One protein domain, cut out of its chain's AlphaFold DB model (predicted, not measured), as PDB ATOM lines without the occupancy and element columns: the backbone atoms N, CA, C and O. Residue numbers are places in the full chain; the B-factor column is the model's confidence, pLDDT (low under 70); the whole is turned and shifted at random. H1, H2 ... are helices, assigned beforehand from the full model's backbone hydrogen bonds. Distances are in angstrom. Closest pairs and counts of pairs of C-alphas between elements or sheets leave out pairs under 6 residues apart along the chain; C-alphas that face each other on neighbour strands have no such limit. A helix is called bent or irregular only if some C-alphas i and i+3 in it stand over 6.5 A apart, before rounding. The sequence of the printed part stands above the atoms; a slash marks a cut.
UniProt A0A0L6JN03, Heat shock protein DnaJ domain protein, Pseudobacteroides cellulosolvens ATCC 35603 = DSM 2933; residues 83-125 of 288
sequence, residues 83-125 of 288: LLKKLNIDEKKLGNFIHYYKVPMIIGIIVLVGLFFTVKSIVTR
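What this domain is: This is residues 83 to 125 of the 288 residues of the protein "Heat shock protein DnaJ domain protein" of Pseudobacteroides cellulosolvens ATCC 35603 = DSM 2933 (UniProt A0A0L6JN03). One long helix, H2, is bent into an open L, with a long arm H2b and a shorter arm H2a; a single short turn, H1, lies near the free end of H2a. The printed part has 43 residues with two named helices, H1 then H2, and no named strand: all helix. It is extended, with a radius of gyration of the C-alphas of 15.7 A, and flat, spanning 45 by 24 by 8 A.

How they stand to each other: H2, residues 91 to 123, was assigned as one helix by its hydrogen bonds, but it is bent: C-alphas 100 and 103 are 7.8 A apart. Its arms, H2a of residues 91 to 100 and H2b of residues 103 to 123, are about perpendicular at 78 degrees. H1, residues 83 to 86, is close to H2a but not clearly touching; their closest C-alphas, of Leu 84 and Glu 91, are 7.1 A apart. H1 and H2b are apart. In H2a and H2b every O i to N i+4 pair is within hydrogen-bond range; H1 is too short for one.

Where its parts are: H2b runs 30.2 A from C-alpha 103 at (124.445, -75.501, 21.578) to C-alpha 123 at (108.196, -90.568, 42.167). H2a measures 14.2 A, and H1 5.1 A from C-alpha 83 at (115.391, -56.328, 33.325).

The domain as a whole: The C-alphas farthest apart, of Lys 92 and Arg 125, are 45.9 A apart. The printed part has no cut, and the link from H1 to H2 is tight. Residues 83 to 85 and 91 to 92 are under pLDDT 70.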
ATOM      1  N   LEU A  83     115.203 -55.150  32.478       65.69
ATOM      2  CA  LEU A  83     115.391 -56.328  33.325       65.69
ATOM      3  C   LEU A  83     116.875 -56.684  33.512       65.69
ATOM      4  O   LEU A  83     117.292 -56.948  34.636       65.69
ATOM      5  N   LEU A  84     117.685 -56.615  32.452       68.44
ATOM      6  CA  LEU A  84     119.122 -56.921  32.508       68.44
ATOM      7  C   LEU A  84     119.888 -55.855  33.297       68.44
ATOM      8  O   LEU A  84     120.736 -56.186  34.123       68.44
ATOM      9  N   LYS A  85     119.482 -54.586  33.157       68.62
ATOM     10  CA  LYS A  85     120.015 -53.479  33.964       68.62
ATOM     11  C   LYS A  85     119.695 -53.623  35.458       68.62
ATOM     12  O   LYS A  85     120.547 -53.324  36.285       68.62
ATOM     13  N   LYS A  86     118.498 -54.112  35.820       75.44
ATOM     14  CA  LYS A  86     118.134 -54.399  37.226       75.44
ATOM     15  C   LYS A  86     118.939 -55.551  37.829       75.44
ATOM     16  O   LYS A  86     119.185 -55.544  39.028       75.44
ATOM     17  N   LEU A  87     119.340 -56.518  37.009       74.12
ATOM     18  CA  LEU A  87     120.145 -57.669  37.422       74.12
ATOM     19  C   LEU A  87     121.660 -57.402  37.345       74.12
ATOM     20  O   LEU A  87     122.444 -58.297  37.647       74.12
ATOM     21  N   ASN A  88     122.072 -56.187  36.962       72.12
ATOM     22  CA  ASN A  88     123.468 -55.791  36.751       72.12
ATOM     23  C   ASN A  88     124.222 -56.709  35.760       72.12
ATOM     24  O   ASN A  88     125.409 -56.985  35.926       72.12
ATOM     25  N   ILE A  89     123.517 -57.212  34.739       74.19
ATOM     26  CA  ILE A  89     124.068 -58.102  33.710       74.19
ATOM     27  C   ILE A  89     124.391 -57.276  32.463       74.19
ATOM     28  O   ILE A  89     123.517 -56.613  31.907       74.19
ATOM     29  N   ASP A  90     125.644 -57.345  32.010       77.31
ATOM     30  CA  ASP A  90     126.100 -56.711  30.771       77.31
ATOM     31  C   ASP A  90     125.548 -57.461  29.544       77.31
ATOM     32  O   ASP A  90     125.836 -58.643  29.328       77.31
ATOM     33  N   GLU A  91     124.758 -56.760  28.731       69.69
ATOM     34  CA  GLU A  91     124.109 -57.298  27.535       69.69
ATOM     35  C   GLU A  91     125.098 -57.801  26.487       69.69
ATOM     36  O   GLU A  91     124.850 -58.837  25.869       69.69
ATOM     37  N   LYS A  92     126.245 -57.127  26.318       69.44
ATOM     38  CA  LYS A  92     127.272 -57.553  25.354       69.44
ATOM     39  C   LYS A  92     127.908 -58.864  25.796       69.44
ATOM     40  O   LYS A  92     128.132 -59.769  24.992       69.44
ATOM     41  N   LYS A  93     128.150 -59.000  27.102       71.50
ATOM     42  CA  LYS A  93     128.712 -60.215  27.697       71.50
ATOM     43  C   LYS A  93     127.727 -61.384  27.627       71.50
ATOM     44  O   LYS A  93     128.132 -62.500  27.308       71.50
ATOM     45  N   LEU A  94     126.441 -61.124  27.870       74.38
ATOM     46  CA  LEU A  94     125.379 -62.123  27.763       74.38
ATOM     47  C   LEU A  94     125.154 -62.566  26.310       74.38
ATOM     48  O   LEU A  94     125.036 -63.760  26.054       74.38
ATOM     49  N   GLY A  95     125.149 -61.628  25.359       73.12
ATOM     50  CA  GLY A  95     125.024 -61.922  23.931       73.12
ATOM     51  C   GLY A  95     126.152 -62.821  23.428       73.12
ATOM     52  O   GLY A  95     125.886 -63.843  22.798       73.12
ATOM     53  N   ASN A  96     127.398 -62.510  23.800       77.25
ATOM     54  CA  ASN A  96     128.547 -63.359  23.485       77.25
ATOM     55  C   ASN A  96     128.428 -64.738  24.144       77.25
ATOM     56  O   ASN A  96     128.622 -65.755  23.481       77.25
ATOM     57  N   PHE A  97     128.044 -64.795  25.420       75.62
ATOM     58  CA  PHE A  97     127.834 -66.064  26.116       75.62
ATOM     59  C   PHE A  97     126.775 -66.932  25.418       75.62
ATOM     60  O   PHE A  97     127.028 -68.099  25.132       75.62
ATOM     61  N   ILE A  98     125.622 -66.364  25.062       78.81
ATOM     62  CA  ILE A  98     124.572 -67.083  24.333       78.81
ATOM     63  C   ILE A  98     125.075 -67.501  22.946       78.81
ATOM     64  O   ILE A  98     124.840 -68.632  22.536       78.81
ATOM     65  N   HIS A  99     125.810 -66.648  22.227       79.06
ATOM     66  CA  HIS A  99     126.297 -66.973  20.885       79.06
ATOM     67  C   HIS A  99     127.238 -68.187  20.874       79.06
ATOM     68  O   HIS A  99     127.067 -69.080  20.037       79.06
ATOM     69  N   TYR A 100     128.184 -68.245  21.818       82.06
ATOM     70  CA  TYR A 100     129.157 -69.336  21.925       82.06
ATOM     71  C   TYR A 100     128.582 -70.593  22.593       82.06
ATOM     72  O   TYR A 100     128.884 -71.704  22.162       82.06
ATOM     73  N   TYR A 101     127.717 -70.445  23.603       87.62
ATOM     74  CA  TYR A 101     127.198 -71.570  24.391       87.62
ATOM     75  C   TYR A 101     125.771 -72.000  24.030       87.62
ATOM     76  O   TYR A 101     125.240 -72.892  24.687       87.62
ATOM     77  N   LYS A 102     125.147 -71.452  22.976       86.69
ATOM     78  CA  LYS A 102     123.781 -71.834  22.552       86.69
ATOM     79  C   LYS A 102     123.590 -73.345  22.404       86.69
ATOM     80  O   LYS A 102     122.583 -73.873  22.860       86.69
ATOM     81  N   VAL A 103     124.553 -74.051  21.804       88.12
ATOM     82  CA  VAL A 103     124.445 -75.501  21.578       88.12
ATOM     83  C   VAL A 103     124.572 -76.281  22.899       88.12
ATOM     84  O   VAL A 103     123.639 -77.021  23.216       88.12
ATOM     85  N   PRO A 104     125.622 -76.088  23.728       91.19
ATOM     86  CA  PRO A 104     125.680 -76.690  25.064       91.19
ATOM     87  C   PRO A 104     124.487 -76.342  25.963       91.19
ATOM     88  O   PRO A 104     124.024 -77.198  26.710       91.19
ATOM     89  N   MET A 105     123.960 -75.116  25.881       89.00
ATOM     90  CA  MET A 105     122.791 -74.675  26.647       89.00
ATOM     91  C   MET A 105     121.538 -75.472  26.261       89.00
ATOM     92  O   MET A 105     120.835 -75.960  27.142       89.00
ATOM     93  N   ILE A 106     121.285 -75.664  24.961       91.06
ATOM     94  CA  ILE A 106     120.165 -76.486  24.477       91.06
ATOM     95  C   ILE A 106     120.326 -77.940  24.935       91.06
ATOM     96  O   ILE A 106     119.374 -78.526  25.448       91.06
ATOM     97  N   ILE A 107     121.528 -78.510  24.813       94.44
ATOM     98  CA  ILE A 107     121.811 -79.879  25.273       94.44
ATOM     99  C   ILE A 107     121.575 -79.999  26.784       94.44
ATOM    100  O   ILE A 107     120.913 -80.935  27.228       94.44
ATOM    101  N   GLY A 108     122.050 -79.032  27.572       95.50
ATOM    102  CA  GLY A 108     121.838 -78.994  29.018       95.50
ATOM    103  C   GLY A 108     120.357 -78.954  29.391       95.50
ATOM    104  O   GLY A 108     119.931 -79.695  30.274       95.50
ATOM    105  N   ILE A 109     119.550 -78.161  28.678       95.62
ATOM    106  CA  ILE A 109     118.094 -78.119  28.872       95.62
ATOM    107  C   ILE A 109     117.463 -79.477  28.550       95.62
ATOM    108  O   ILE A 109     116.656 -79.963  29.337       95.62
ATOM    109  N   ILE A 110     117.845 -80.122  27.442       96.62
ATOM    110  CA  ILE A 110     117.323 -81.448  27.067       96.62
ATOM    111  C   ILE A 110     117.642 -82.483  28.152       96.62
ATOM    112  O   ILE A 110     116.756 -83.231  28.563       96.62
ATOM    113  N   VAL A 111     118.878 -82.496  28.656       97.12
ATOM    114  CA  VAL A 111     119.291 -83.395  29.744       97.12
ATOM    115  C   VAL A 111     118.480 -83.123  31.010       97.12
ATOM    116  O   VAL A 111     118.004 -84.062  31.643       97.12
ATOM    117  N   LEU A 112     118.274 -81.854  31.363       96.94
ATOM    118  CA  LEU A 112     117.535 -81.464  32.563       96.94
ATOM    119  C   LEU A 112     116.048 -81.832  32.461       96.94
ATOM    120  O   LEU A 112     115.473 -82.348  33.418       96.94
ATOM    121  N   VAL A 113     115.442 -81.655  31.286       96.88
ATOM    122  CA  VAL A 113     114.075 -82.102  30.992       96.88
ATOM    123  C   VAL A 113     113.977 -83.630  31.059       96.88
ATOM    124  O   VAL A 113     113.063 -84.159  31.691       96.88
ATOM    125  N   GLY A 114     114.937 -84.354  30.477       96.50
ATOM    126  CA  GLY A 114     115.003 -85.816  30.558       96.50
ATOM    127  C   GLY A 114     115.141 -86.318  31.999       96.50
ATOM    128  O   GLY A 114     114.430 -87.241  32.407       96.50
ATOM    129  N   LEU A 115     115.982 -85.664  32.804       96.25
ATOM    130  CA  LEU A 115     116.136 -85.969  34.225       96.25
ATOM    131  C   LEU A 115     114.837 -85.695  34.989       96.25
ATOM    132  O   LEU A 115     114.404 -86.536  35.773       96.25
ATOM    133  N   PHE A 116     114.178 -84.566  34.718       96.12
ATOM    134  CA  PHE A 116     112.890 -84.233  35.319       96.12
ATOM    135  C   PHE A 116     111.836 -85.309  35.032       96.12
ATOM    136  O   PHE A 116     111.186 -85.786  35.961       96.12
ATOM    137  N   PHE A 117     111.692 -85.745  33.776       95.56
ATOM    138  CA  PHE A 117     110.756 -86.818  33.428       95.56
ATOM    139  C   PHE A 117     111.131 -88.158  34.066       95.56
ATOM    140  O   PHE A 117     110.242 -88.888  34.499       95.56
ATOM    141  N   THR A 118     112.424 -88.457  34.189       92.94
ATOM    142  CA  THR A 118     112.911 -89.675  34.856       92.94
ATOM    143  C   THR A 118     112.549 -89.679  36.341       92.94
ATOM    144  O   THR A 118     111.929 -90.624  36.823       92.94
ATOM    145  N   VAL A 119     112.858 -88.595  37.062       92.88
ATOM    146  CA  VAL A 119     112.507 -88.445  38.484       92.88
ATOM    147  C   VAL A 119     110.993 -88.458  38.664       92.88
ATOM    148  O   VAL A 119     110.490 -89.178  39.522       92.88
ATOM    149  N   LYS A 120     110.247 -87.732  37.819       93.44
ATOM    150  CA  LYS A 120     108.780 -87.742  37.838       93.44
ATOM    151  C   LYS A 120     108.238 -89.162  37.662       93.44
ATOM    152  O   LYS A 120     107.351 -89.547  38.412       93.44
ATOM    153  N   SER A 121     108.771 -89.940  36.721       87.62
ATOM    154  CA  SER A 121     108.351 -91.327  36.476       87.62
ATOM    155  C   SER A 121     108.560 -92.221  37.703       87.62
ATOM    156  O   SER A 121     107.673 -92.984  38.072       87.62
ATOM    157  N   ILE A 122     109.696 -92.070  38.392       84.81
ATOM    158  CA  ILE A 122     109.998 -92.836  39.607       84.81
ATOM    159  C   ILE A 122     109.085 -92.411  40.766       84.81
ATOM    160  O   ILE A 122     108.486 -93.262  41.415       84.81
ATOM    161  N   VAL A 123     108.947 -91.105  41.015       86.06
ATOM    162  CA  VAL A 123     108.196 -90.568  42.167       86.06
ATOM    163  C   VAL A 123     106.684 -90.741  42.009       86.06
ATOM    164  O   VAL A 123     105.982 -90.956  42.992       86.06
ATOM    165  N   THR A 124     106.159 -90.667  40.785       83.94
ATOM    166  CA  THR A 124     104.718 -90.844  40.519       83.94
ATOM    167  C   THR A 124     104.317 -92.303  40.314       83.94
ATOM    168  O   THR A 124     103.161 -92.585  39.986       83.94
ATOM    169  N   ARG A 125     105.241 -93.252  40.518       77.50
ATOM    170  CA  ARG A 125     104.946 -94.678  40.411       77.50
ATOM    171  C   ARG A 125     104.023 -95.100  41.554       77.50
ATOM    172  O   ARG A 125     104.457 -95.327  42.674       77.50
TER     173      ARG A 125